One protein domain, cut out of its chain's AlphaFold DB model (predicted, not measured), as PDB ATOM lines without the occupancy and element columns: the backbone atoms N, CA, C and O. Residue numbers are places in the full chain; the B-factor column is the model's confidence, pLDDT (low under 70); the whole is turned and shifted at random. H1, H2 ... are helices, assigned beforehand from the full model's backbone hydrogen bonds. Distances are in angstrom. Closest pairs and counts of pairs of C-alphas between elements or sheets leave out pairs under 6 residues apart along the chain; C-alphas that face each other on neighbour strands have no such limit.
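What this domain is: This is residues 648 to 736 of the 772 residues of the protein "Pentatricopeptide repeat-containing protein isoform 1" of Dorcoceras hygrometricum (UniProt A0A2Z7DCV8). Four helices, H2, H3, H5 and H4, make a small, loosely closed bundle in two layers: H2 and H4 side by side in one, H3 and H5 side by side in the other. H1 comes near H2 and H3 with its first residues, on the side away from H4 and H5, and residues 653 to 659 at its far end stick out. The printed part has 89 residues with five named helices, in the order H1, H2, H3, H4, H5, and no named strand; the class is all helix. The whole is compact, with a radius of gyration of the C-alphas of 12.5 A and spans of 39 by 32 by 18 A.

How they stand to each other: H1, residues 648 to 657, touches no helix. It is close to but not clearly touching H2, residues 664 to 677; their closest C-alphas, those of Ala 648 and Leu 670, are 7.1 A apart. H1 and H2 run opposite ways at a shallow tilt of 30 degrees. H2 and H3, residues 683 to 698, form a helical hairpin over a tight link and touch, the closest C-alphas being those of Leu 674 and Ile 685, 6.4 A apart, at a shallow tilt of 25 degrees. H1 is also close to but not clearly touching H3, with the closest C-alphas, those of Leu 649 and Gly 688, 7.7 A apart. H4, residues 705 to 716, is apart from H3 but touches H2; their closest C-alphas, those of Leu 675 and Cys 714, are 6.1 A apart. H2 and H4 run the same way at a shallow tilt of 18 degrees. H5, residues 724 to 730, touches H3, with the closest C-alphas, those of Cys 693 and Ala 728, 6.0 A apart. H3 and H5 run the same way at a shallow tilt of 34.9 degrees, only just short of steep. H4 and H5 are close but not clearly touching; their closest C-alphas, those of Leu 715 and Thr 726, are 7.0 A apart. H2 and H5 are apart. The helix packing is mostly aligned, the touching helices standing at shallow tilts. In H1, H3, H4 and H5 every O i to N i+4 pair is within hydrogen-bond range; in H2, 9 of 10 are.

Where its parts are: H1 begins at C-alpha 648, (-88.473, -16.508, 36.671), and measures 14.3 A from first to last C-alpha. H2 measures 20.2 A, and H3, the longest helix by residues, 22.8 A, from C-alpha 683 at (-90.612, -2.679, 44.263). H4 measures 16.7 A. H5 measures 10.1 A and ends at C-alpha 730, (-79.837, 2.560, 27.732).

The domain as a whole: The two C-alphas farthest apart, those of Ala 658 and Ser 721, are 39.0 A apart. The printed part has no cut and no long link. Mean pLDDT of the printed part is 74.5; it is under 70 at residues 676 to 683, 715 to 724 and 735 to 736.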
ATOM      1  N   ALA A 648     -89.467 -16.715  37.719       84.38
ATOM      2  CA  ALA A 648     -88.473 -16.508  36.671       84.38
ATOM      3  C   ALA A 648     -87.145 -15.966  37.239       84.38
ATOM      4  O   ALA A 648     -86.084 -16.476  36.879       84.38
ATOM      5  N   LEU A 649     -87.199 -14.995  38.162       82.94
ATOM      6  CA  LEU A 649     -86.027 -14.475  38.878       82.94
ATOM      7  C   LEU A 649     -85.362 -15.556  39.735       82.94
ATOM      8  O   LEU A 649     -84.148 -15.734  39.667       82.94
ATOM      9  N   LYS A 650     -86.154 -16.347  40.464       86.44
ATOM     10  CA  LYS A 650     -85.629 -17.469  41.249       86.44
ATOM     11  C   LYS A 650     -84.909 -18.503  40.371       86.44
ATOM     12  O   LYS A 650     -83.793 -18.897  40.690       86.44
ATOM     13  N   CYS A 651     -85.491 -18.892  39.233       86.62
ATOM     14  CA  CYS A 651     -84.826 -19.794  38.285       86.62
ATOM     15  C   CYS A 651     -83.527 -19.200  37.709       86.62
ATOM     16  O   CYS A 651     -82.590 -19.940  37.413       86.62
ATOM     17  N   PHE A 652     -83.449 -17.875  37.549       85.44
ATOM     18  CA  PHE A 652     -82.227 -17.194  37.119       85.44
ATOM     19  C   PHE A 652     -81.123 -17.247  38.187       85.44
ATOM     20  O   PHE A 652     -79.959 -17.485  37.861       85.44
ATOM     21  N   GLU A 653     -81.472 -17.090  39.462       85.75
ATOM     22  CA  GLU A 653     -80.534 -17.262  40.577       85.75
ATOM     23  C   GLU A 653     -80.070 -18.717  40.728       85.75
ATOM     24  O   GLU A 653     -78.877 -18.961  40.900       85.75
ATOM     25  N   GLU A 654     -80.978 -19.688  40.589       86.25
ATOM     26  CA  GLU A 654     -80.657 -21.123  40.602       86.25
ATOM     27  C   GLU A 654     -79.670 -21.492  39.482       86.25
ATOM     28  O   GLU A 654     -78.693 -22.204  39.725       86.25
ATOM     29  N   MET A 655     -79.856 -20.940  38.278       86.94
ATOM     30  CA  MET A 655     -78.919 -21.103  37.161       86.94
ATOM     31  C   MET A 655     -77.509 -20.595  37.518       86.94
ATOM     32  O   MET A 655     -76.516 -21.262  37.214       86.94
ATOM     33  N   LYS A 656     -77.411 -19.444  38.197       84.62
ATOM     34  CA  LYS A 656     -76.130 -18.889  38.668       84.62
ATOM     35  C   LYS A 656     -75.515 -19.739  39.782       84.62
ATOM     36  O   LYS A 656     -74.318 -20.018  39.743       84.62
ATOM     37  N   GLY A 657     -76.327 -20.215  40.728       84.31
ATOM     38  CA  GLY A 657     -75.905 -21.137  41.788       84.31
ATOM     39  C   GLY A 657     -75.358 -22.467  41.253       84.31
ATOM     40  O   GLY A 657     -74.446 -23.040  41.846       84.31
ATOM     41  N   ALA A 658     -75.840 -22.914  40.091       82.12
ATOM     42  CA  ALA A 658     -75.329 -24.085  39.377       82.12
ATOM     43  C   ALA A 658     -73.999 -23.840  38.625       82.12
ATOM     44  O   ALA A 658     -73.464 -24.766  38.010       82.12
ATOM     45  N   GLY A 659     -73.446 -22.621  38.666       81.88
ATOM     46  CA  GLY A 659     -72.187 -22.252  38.010       81.88
ATOM     47  C   GLY A 659     -72.305 -21.993  36.504       81.88
ATOM     48  O   GLY A 659     -71.294 -22.010  35.801       81.88
ATOM     49  N   LEU A 660     -73.521 -21.780  35.990       85.94
ATOM     50  CA  LEU A 660     -73.762 -21.476  34.580       85.94
ATOM     51  C   LEU A 660     -73.712 -19.962  34.343       85.94
ATOM     52  O   LEU A 660     -74.381 -19.191  35.028       85.94
ATOM     53  N   THR A 661     -72.949 -19.531  33.340       80.50
ATOM     54  CA  THR A 661     -72.882 -18.120  32.939       80.50
ATOM     55  C   THR A 661     -74.082 -17.765  32.053       80.50
ATOM     56  O   THR A 661     -74.235 -18.392  30.999       80.50
ATOM     57  N   PRO A 662     -74.916 -16.779  32.426       81.94
ATOM     58  CA  PRO A 662     -76.039 -16.350  31.599       81.94
ATOM     59  C   PRO A 662     -75.599 -15.871  30.209       81.94
ATOM     60  O   PRO A 662     -74.617 -15.139  30.081       81.94
ATOM     61  N   ASP A 663     -76.344 -16.246  29.169       81.88
ATOM     62  CA  ASP A 663     -76.134 -15.741  27.811       81.88
ATOM     63  C   ASP A 663     -77.062 -14.552  27.493       81.88
ATOM     64  O   ASP A 663     -77.965 -14.196  28.256       81.88
ATOM     65  N   LYS A 664     -76.855 -13.922  26.328       78.88
ATOM     66  CA  LYS A 664     -77.695 -12.801  25.873       78.88
ATOM     67  C   LYS A 664     -79.183 -13.173  25.778       78.88
ATOM     68  O   LYS A 664     -80.028 -12.306  25.971       78.88
ATOM     69  N   ALA A 665     -79.510 -14.436  25.490       79.06
ATOM     70  CA  ALA A 665     -80.888 -14.895  25.322       79.06
ATOM     71  C   ALA A 665     -81.629 -15.003  26.663       79.06
ATOM     72  O   ALA A 665     -82.807 -14.646  26.738       79.06
ATOM     73  N   VAL A 666     -80.945 -15.433  27.730       81.81
ATOM     74  CA  VAL A 666     -81.486 -15.436  29.097       81.81
ATOM     75  C   VAL A 666     -81.821 -14.017  29.543       81.81
ATOM     76  O   VAL A 666     -82.953 -13.768  29.962       81.81
ATOM     77  N   TYR A 667     -80.881 -13.079  29.388       81.62
ATOM     78  CA  TYR A 667     -81.119 -11.669  29.708       81.62
ATOM     79  C   TYR A 667     -82.249 -11.078  28.863       81.62
ATOM     80  O   TYR A 667     -83.126 -10.412  29.411       81.62
ATOM     81  N   HIS A 668     -82.286 -11.386  27.557       80.12
ATOM     82  CA  HIS A 668     -83.377 -10.987  26.671       80.12
ATOM     83  C   HIS A 668     -84.749 -11.415  27.217       80.12
ATOM     84  O   HIS A 668     -85.641 -10.584  27.394       80.12
ATOM     85  N   CYS A 669     -84.913 -12.710  27.505       79.00
ATOM     86  CA  CYS A 669     -86.180 -13.277  27.968       79.00
ATOM     87  C   CYS A 669     -86.594 -12.721  29.334       79.00
ATOM     88  O   CYS A 669     -87.750 -12.337  29.522       79.00
ATOM     89  N   LEU A 670     -85.654 -12.655  30.280       81.06
ATOM     90  CA  LEU A 670     -85.917 -12.216  31.646       81.06
ATOM     91  C   LEU A 670     -86.305 -10.734  31.694       81.06
ATOM     92  O   LEU A 670     -87.334 -10.386  32.268       81.06
ATOM     93  N   MET A 671     -85.548  -9.865  31.023       78.12
ATOM     94  CA  MET A 671     -85.843  -8.431  30.975       78.12
ATOM     95  C   MET A 671     -87.135  -8.131  30.225       78.12
ATOM     96  O   MET A 671     -87.929  -7.321  30.690       78.12
ATOM     97  N   THR A 672     -87.400  -8.814  29.108       76.25
ATOM     98  CA  THR A 672     -88.673  -8.659  28.387       76.25
ATOM     99  C   THR A 672     -89.856  -9.046  29.277       76.25
ATOM    100  O   THR A 672     -90.854  -8.326  29.328       76.25
ATOM    101  N   SER A 673     -89.719 -10.127  30.054       76.25
ATOM    102  CA  SER A 673     -90.719 -10.539  31.041       76.25
ATOM    103  C   SER A 673     -90.965  -9.469  32.102       76.25
ATOM    104  O   SER A 673     -92.116  -9.128  32.374       76.25
ATOM    105  N   LEU A 674     -89.898  -8.946  32.707       76.25
ATOM    106  CA  LEU A 674     -89.988  -7.970  33.793       76.25
ATOM    107  C   LEU A 674     -90.534  -6.626  33.290       76.25
ATOM    108  O   LEU A 674     -91.447  -6.074  33.896       76.25
ATOM    109  N   LEU A 675     -90.067  -6.149  32.133       73.62
ATOM    110  CA  LEU A 675     -90.541  -4.911  31.505       73.62
ATOM    111  C   LEU A 675     -92.007  -5.011  31.070       73.62
ATOM    112  O   LEU A 675     -92.762  -4.064  31.247       73.62
ATOM    113  N   SER A 676     -92.465  -6.157  30.558       69.50
ATOM    114  CA  SER A 676     -93.882  -6.320  30.197       69.50
ATOM    115  C   SER A 676     -94.843  -6.180  31.392       69.50
ATOM    116  O   SER A 676     -96.021  -5.883  31.194       69.50
ATOM    117  N   ARG A 677     -94.341  -6.363  32.623       66.88
ATOM    118  CA  ARG A 677     -95.118  -6.344  33.872       66.88
ATOM    119  C   ARG A 677     -94.769  -5.211  34.830       66.88
ATOM    120  O   ARG A 677     -95.480  -5.034  35.810       66.88
ATOM    121  N   ALA A 678     -93.747  -4.413  34.537       61.25
ATOM    122  CA  ALA A 678     -93.357  -3.257  35.345       61.25
ATOM    123  C   ALA A 678     -94.444  -2.160  35.421       61.25
ATOM    124  O   ALA A 678     -94.337  -1.243  36.225       61.25
ATOM    125  N   THR A 679     -95.518  -2.268  34.632       58.56
ATOM    126  CA  THR A 679     -96.733  -1.448  34.759       58.56
ATOM    127  C   THR A 679     -97.562  -1.777  36.010       58.56
ATOM    128  O   THR A 679     -98.349  -0.944  36.454       58.56
ATOM    129  N   VAL A 680     -97.388  -2.970  36.594       58.88
ATOM    130  CA  VAL A 680     -97.998  -3.414  37.857       58.88
ATOM    131  C   VAL A 680     -96.919  -3.281  38.935       58.88
ATOM    132  O   VAL A 680     -96.147  -4.202  39.179       58.88
ATOM    133  N   ALA A 681     -96.779  -2.070  39.474       51.78
ATOM    134  CA  ALA A 681     -95.628  -1.639  40.261       51.78
ATOM    135  C   ALA A 681     -95.462  -2.392  41.598       51.78
ATOM    136  O   ALA A 681     -96.113  -2.067  42.589       51.78
ATOM    137  N   GLU A 682     -94.540  -3.354  41.633       62.50
ATOM    138  CA  GLU A 682     -93.998  -3.945  42.860       62.50
ATOM    139  C   GLU A 682     -92.486  -3.659  42.932       62.50
ATOM    140  O   GLU A 682     -91.758  -3.900  41.964       62.50
ATOM    141  N   ASP A 683     -91.998  -3.157  44.075       63.81
ATOM    142  CA  ASP A 683     -90.612  -2.679  44.263       63.81
ATOM    143  C   ASP A 683     -89.535  -3.729  43.922       63.81
ATOM    144  O   ASP A 683     -88.424  -3.391  43.505       63.81
ATOM    145  N   TYR A 684     -89.844  -5.023  44.053       70.06
ATOM    146  CA  TYR A 684     -88.897  -6.090  43.718       70.06
ATOM    147  C   TYR A 684     -88.664  -6.230  42.203       70.06
ATOM    148  O   TYR A 684     -87.559  -6.593  41.802       70.06
ATOM    149  N   ILE A 685     -89.653  -5.916  41.351       70.88
ATOM    150  CA  ILE A 685     -89.498  -5.950  39.884       70.88
ATOM    151  C   ILE A 685     -88.564  -4.815  39.452       70.88
ATOM    152  O   ILE A 685     -87.675  -5.032  38.629       70.88
ATOM    153  N   TYR A 686     -88.716  -3.634  40.059       71.62
ATOM    154  CA  TYR A 686     -87.843  -2.478  39.831       71.62
ATOM    155  C   TYR A 686     -86.389  -2.786  40.206       71.62
ATOM    156  O   TYR A 686     -85.484  -2.596  39.391       71.62
ATOM    157  N   ASN A 687     -86.164  -3.327  41.407       73.88
ATOM    158  CA  ASN A 687     -84.826  -3.712  41.861       73.88
ATOM    159  C   ASN A 687     -84.225  -4.843  41.013       73.88
ATOM    160  O   ASN A 687     -83.040  -4.797  40.683       73.88
ATOM    161  N   GLY A 688     -85.038  -5.822  40.605       74.31
ATOM    162  CA  GLY A 688     -84.615  -6.903  39.714       74.31
ATOM    163  C   GLY A 688     -84.158  -6.393  38.344       74.31
ATOM    164  O   GLY A 688     -83.096  -6.789  37.870       74.31
ATOM    165  N   ILE A 689     -84.908  -5.467  37.734       76.50
ATOM    166  CA  ILE A 689     -84.548  -4.832  36.453       76.50
ATOM    167  C   ILE A 689     -83.216  -4.079  36.565       76.50
ATOM    168  O   ILE A 689     -82.343  -4.250  35.714       76.50
ATOM    169  N   LEU A 690     -83.039  -3.266  37.610       76.50
ATOM    170  CA  LEU A 690     -81.809  -2.492  37.811       76.50
ATOM    171  C   LEU A 690     -80.591  -3.392  38.048       76.50
ATOM    172  O   LEU A 690     -79.555  -3.178  37.417       76.50
ATOM    173  N   GLY A 691     -80.730  -4.423  38.886       79.50
ATOM    174  CA  GLY A 691     -79.656  -5.381  39.154       79.50
ATOM    175  C   GLY A 691     -79.227  -6.154  37.905       79.50
ATOM    176  O   GLY A 691     -78.033  -6.325  37.665       79.50
ATOM    177  N   ILE A 692     -80.180  -6.559  37.058       81.44
ATOM    178  CA  ILE A 692     -79.872  -7.235  35.789       81.44
ATOM    179  C   ILE A 692     -79.149  -6.289  34.819       81.44
ATOM    180  O   ILE A 692     -78.167  -6.696  34.199       81.44
ATOM    181  N   CYS A 693     -79.582  -5.030  34.699       78.00
ATOM    182  CA  CYS A 693     -78.893  -4.037  33.869       78.00
ATOM    183  C   CYS A 693     -77.443  -3.821  34.322       78.00
ATOM    184  O   CYS A 693     -76.540  -3.786  33.486       78.00
ATOM    185  N   GLU A 694     -77.207  -3.705  35.628       79.50
ATOM    186  CA  GLU A 694     -75.860  -3.563  36.188       79.50
ATOM    187  C   GLU A 694     -74.992  -4.801  35.898       79.50
ATOM    188  O   GLU A 694     -73.849  -4.669  35.455       79.50
ATOM    189  N   GLU A 695     -75.545  -6.007  36.052       81.25
ATOM    190  CA  GLU A 695     -74.859  -7.271  35.750       81.25
ATOM    191  C   GLU A 695     -74.510  -7.402  34.253       81.25
ATOM    192  O   GLU A 695     -73.405  -7.834  33.903       81.25
ATOM    193  N   MET A 696     -75.404  -6.965  33.359       79.69
ATOM    194  CA  MET A 696     -75.158  -6.932  31.913       79.69
ATOM    195  C   MET A 696     -74.045  -5.948  31.537       79.69
ATOM    196  O   MET A 696     -73.178  -6.292  30.726       79.69
ATOM    197  N   VAL A 697     -74.032  -4.755  32.144       80.00
ATOM    198  CA  VAL A 697     -72.994  -3.733  31.922       80.00
ATOM    199  C   VAL A 697     -71.637  -4.215  32.434       80.00
ATOM    200  O   VAL A 697     -70.654  -4.150  31.696       80.00
ATOM    201  N   ASN A 698     -71.581  -4.771  33.648       80.50
ATOM    202  CA  ASN A 698     -70.350  -5.322  34.226       80.50
ATOM    203  C   ASN A 698     -69.794  -6.497  33.405       80.50
ATOM    204  O   ASN A 698     -68.580  -6.682  33.325       80.50
ATOM    205  N   SER A 699     -70.673  -7.259  32.750       76.44
ATOM    206  CA  SER A 699     -70.295  -8.356  31.852       76.44
ATOM    207  C   SER A 699     -69.933  -7.895  30.430       76.44
ATOM    208  O   SER A 699     -69.592  -8.728  29.589       76.44
ATOM    209  N   GLY A 700     -70.024  -6.594  30.123       72.31
ATOM    210  CA  GLY A 700     -69.760  -6.040  28.788       72.31
ATOM    211  C   GLY A 700     -70.738  -6.521  27.708       72.31
ATOM    212  O   GLY A 700     -70.398  -6.537  26.522       72.31
ATOM    213  N   LEU A 701     -71.937  -6.962  28.094       75.12
ATOM    214  CA  LEU A 701     -72.922  -7.540  27.183       75.12
ATOM    215  C   LEU A 701     -73.857  -6.458  26.638       75.12
ATOM    216  O   LEU A 701     -74.694  -5.924  27.358       75.12
ATOM    217  N   THR A 702     -73.766  -6.194  25.334       77.38
ATOM    218  CA  THR A 702     -74.737  -5.367  24.604       77.38
ATOM    219  C   THR A 702     -75.810  -6.227  23.936       77.38
ATOM    220  O   THR A 702     -75.518  -7.311  23.400       77.38
ATOM    221  N   VAL A 703     -77.055  -5.752  23.966       75.69
ATOM    222  CA  VAL A 703     -78.176  -6.371  23.236       75.69
ATOM    223  C   VAL A 703     -78.150  -5.998  21.757       75.69
ATOM    224  O   VAL A 703     -77.451  -5.074  21.354       75.69
ATOM    225  N   ASP A 704     -78.886  -6.729  20.925       74.06
ATOM    226  CA  ASP A 704     -79.084  -6.381  19.520       74.06
ATOM    227  C   ASP A 704     -80.058  -5.198  19.351       74.06
ATOM    228  O   ASP A 704     -80.857  -4.882  20.236       74.06
ATOM    229  N   MET A 705     -80.004  -4.543  18.186       72.50
ATOM    230  CA  MET A 705     -80.807  -3.351  17.892       72.50
ATOM    231  C   MET A 705     -82.322  -3.618  17.970       72.50
ATOM    232  O   MET A 705     -83.071  -2.763  18.437       72.50
ATOM    233  N   GLY A 706     -82.783  -4.809  17.567       70.62
ATOM    234  CA  GLY A 706     -84.199  -5.185  17.622       70.62
ATOM    235  C   GLY A 706     -84.709  -5.315  19.058       70.62
ATOM    236  O   GLY A 706     -85.749  -4.747  19.403       70.62
ATOM    237  N   THR A 707     -83.936  -5.981  19.918       75.25
ATOM    238  CA  THR A 707     -84.205  -6.051  21.362       75.25
ATOM    239  C   THR A 707     -84.233  -4.667  22.007       75.25
ATOM    240  O   THR A 707     -85.151  -4.376  22.773       75.25
ATOM    241  N   ALA A 708     -83.280  -3.790  21.670       74.44
ATOM    242  CA  ALA A 708     -83.229  -2.428  22.207       74.44
ATOM    243  C   ALA A 708     -84.489  -1.613  21.855       74.44
ATOM    244  O   ALA A 708     -85.078  -0.964  22.724       74.44
ATOM    245  N   VAL A 709     -84.971  -1.709  20.608       75.56
ATOM    246  CA  VAL A 709     -86.232  -1.079  20.173       75.56
ATOM    247  C   VAL A 709     -87.431  -1.654  20.933       75.56
ATOM    248  O   VAL A 709     -88.280  -0.892  21.406       75.56
ATOM    249  N   HIS A 710     -87.507  -2.981  21.078       75.44
ATOM    250  CA  HIS A 710     -88.593  -3.642  21.803       75.44
ATOM    251  C   HIS A 710     -88.650  -3.188  23.269       75.44
ATOM    252  O   HIS A 710     -89.699  -2.756  23.752       75.44
ATOM    253  N   TRP A 711     -87.508  -3.199  23.954       78.69
ATOM    254  CA  TRP A 711     -87.388  -2.753  25.337       78.69
ATOM    255  C   TRP A 711     -87.711  -1.272  25.511       78.69
ATOM    256  O   TRP A 711     -88.450  -0.923  26.429       78.69
ATOM    257  N   SER A 712     -87.258  -0.404  24.602       73.69
ATOM    258  CA  SER A 712     -87.615   1.019  24.611       73.69
ATOM    259  C   SER A 712     -89.126   1.244  24.462       73.69
ATOM    260  O   SER A 712     -89.669   2.166  25.071       73.69
ATOM    261  N   ARG A 713     -89.822   0.418  23.673       72.06
ATOM    262  CA  ARG A 713     -91.282   0.497  23.507       72.06
ATOM    263  C   ARG A 713     -92.026   0.025  24.760       72.06
ATOM    264  O   ARG A 713     -93.046   0.611  25.114       72.06
ATOM    265  N   CYS A 714     -91.521  -1.004  25.440       71.25
ATOM    266  CA  CYS A 714     -92.045  -1.433  26.740       71.25
ATOM    267  C   CYS A 714     -91.801  -0.368  27.821       71.25
ATOM    268  O   CYS A 714     -92.711  -0.076  28.589       71.25
ATOM    269  N   LEU A 715     -90.634   0.288  27.814       69.44
ATOM    270  CA  LEU A 715     -90.309   1.400  28.716       69.44
ATOM    271  C   LEU A 715     -91.238   2.604  28.563       69.44
ATOM    272  O   LEU A 715     -91.674   3.144  29.575       69.44
ATOM    273  N   GLN A 716     -91.608   2.986  27.336       66.50
ATOM    274  CA  GLN A 716     -92.555   4.088  27.100       66.50
ATOM    275  C   GLN A 716     -93.930   3.865  27.755       66.50
ATOM    276  O   GLN A 716     -94.643   4.833  28.010       66.50
ATOM    277  N   LYS A 717     -94.308   2.608  28.038       62.91
ATOM    278  CA  LYS A 717     -95.546   2.265  28.758       62.91
ATOM    279  C   LYS A 717     -95.411   2.352  30.286       62.91
ATOM    280  O   LYS A 717     -96.434   2.335  30.961       62.91
ATOM    281  N   ILE A 718     -94.188   2.410  30.818       63.69
ATOM    282  CA  ILE A 718     -93.871   2.372  32.258       63.69
ATOM    283  C   ILE A 718     -93.446   3.763  32.753       63.69
ATOM    284  O   ILE A 718     -93.981   4.256  33.738       63.69
ATOM    285  N   GLU A 719     -92.518   4.417  32.048       65.62
ATOM    286  CA  GLU A 719     -92.026   5.768  32.341       65.62
ATOM    287  C   GLU A 719     -92.159   6.635  31.076       65.62
ATOM    288  O   GLU A 719     -91.412   6.474  30.110       65.62
ATOM    289  N   SER A 720     -93.108   7.579  31.056       54.59
ATOM    290  CA  SER A 720     -93.316   8.485  29.907       54.59
ATOM    291  C   SER A 720     -92.257   9.591  29.794       54.59
ATOM    292  O   SER A 720     -92.097  10.203  28.739       54.59
ATOM    293  N   SER A 721     -91.527   9.861  30.876       48.69
ATOM    294  CA  SER A 721     -90.442  10.841  30.969       48.69
ATOM    295  C   SER A 721     -89.332  10.222  31.811       48.69
ATOM    296  O   SER A 721     -89.574   9.916  32.974       48.69
ATOM    297  N   GLY A 722     -88.171   9.978  31.198       57.62
ATOM    298  CA  GLY A 722     -87.151   9.042  31.684       57.62
ATOM    299  C   GLY A 722     -86.835   9.092  33.183       57.62
ATOM    300  O   GLY A 722     -86.628  10.168  33.747       57.62
ATOM    301  N   GLY A 723     -86.754   7.904  33.786       67.50
ATOM    302  CA  GLY A 723     -86.293   7.653  35.148       67.50
ATOM    303  C   GLY A 723     -85.067   6.731  35.210       67.50
ATOM    304  O   GLY A 723     -84.370   6.504  34.215       67.50
ATOM    305  N   GLY A 724     -84.789   6.202  36.407       65.44
ATOM    306  CA  GLY A 724     -83.583   5.412  36.700       65.44
ATOM    307  C   GLY A 724     -83.490   4.094  35.923       65.44
ATOM    308  O   GLY A 724     -82.393   3.676  35.552       65.44
ATOM    309  N   ILE A 725     -84.629   3.472  35.590       70.06
ATOM    310  CA  ILE A 725     -84.659   2.278  34.728       70.06
ATOM    311  C   ILE A 725     -84.264   2.645  33.298       70.06
ATOM    312  O   ILE A 725     -83.488   1.926  32.667       70.06
ATOM    313  N   THR A 726     -84.779   3.764  32.786       71.50
ATOM    314  CA  THR A 726     -84.480   4.226  31.427       71.50
ATOM    315  C   THR A 726     -82.979   4.479  31.251       71.50
ATOM    316  O   THR A 726     -82.401   4.080  30.238       71.50
ATOM    317  N   GLU A 727     -82.328   5.084  32.249       72.19
ATOM    318  CA  GLU A 727     -80.884   5.335  32.221       72.19
ATOM    319  C   GLU A 727     -80.061   4.040  32.313       72.19
ATOM    320  O   GLU A 727     -79.105   3.856  31.556       72.19
ATOM    321  N   ALA A 728     -80.437   3.119  33.208       71.56
ATOM    322  CA  ALA A 728     -79.751   1.839  33.366       71.56
ATOM    323  C   ALA A 728     -79.881   0.955  32.113       71.56
ATOM    324  O   ALA A 728     -78.901   0.348  31.682       71.56
ATOM    325  N   LEU A 729     -81.059   0.925  31.482       75.81
ATOM    326  CA  LEU A 729     -81.306   0.092  30.307       75.81
ATOM    327  C   LEU A 729     -80.601   0.628  29.055       75.81
ATOM    328  O   LEU A 729     -80.033  -0.155  28.297       75.81
ATOM    329  N   GLN A 730     -80.554   1.951  28.862       75.88
ATOM    330  CA  GLN A 730     -79.837   2.560  27.732       75.88
ATOM    331  C   GLN A 730     -78.331   2.262  27.746       75.88
ATOM    332  O   GLN A 730     -77.720   2.198  26.681       75.88
ATOM    333  N   LYS A 731     -77.736   2.009  28.921       76.50
ATOM    334  CA  LYS A 731     -76.329   1.582  29.046       76.50
ATOM    335  C   LYS A 731     -76.075   0.165  28.505       76.50
ATOM    336  O   LYS A 731     -74.928  -0.172  28.237       76.50
ATOM    337  N   THR A 732     -77.120  -0.647  28.306       76.19
ATOM    338  CA  THR A 732     -77.025  -2.011  27.740       76.19
ATOM    339  C   THR A 732     -77.214  -2.065  26.216       76.19
ATOM    340  O   THR A 732     -77.071  -3.127  25.603       76.19
ATOM    341  N   PHE A 733     -77.540  -0.935  25.580       80.19
ATOM    342  CA  PHE A 733     -77.828  -0.852  24.146       80.19
ATOM    343  C   PHE A 733     -76.557  -0.798  23.279       80.19
ATOM    344  O   PHE A 733     -75.478  -0.468  23.777       80.19
ATOM    345  N   PRO A 734     -76.657  -1.123  21.972       75.88
ATOM    346  CA  PRO A 734     -75.543  -0.960  21.044       75.88
ATOM    347  C   PRO A 734     -75.012   0.484  21.027       75.88
ATOM    348  O   PRO A 734     -75.800   1.421  21.179       75.88
ATOM    349  N   PRO A 735     -73.714   0.696  20.748       67.94
ATOM    350  CA  PRO A 735     -73.131   2.038  20.635       67.94
ATOM    351  C   PRO A 735     -73.833   2.921  19.582       67.94
ATOM    352  O   PRO A 735     -73.939   4.132  19.773       67.94
ATOM    353  N   ASP A 736     -74.404   2.310  18.538       66.00
ATOM    354  CA  ASP A 736     -75.133   2.982  17.449       66.00
ATOM    355  C   ASP A 736     -76.560   3.436  17.840       66.00
ATOM    356  O   ASP A 736     -77.282   4.050  17.048       66.00
TER     357      ASP A 736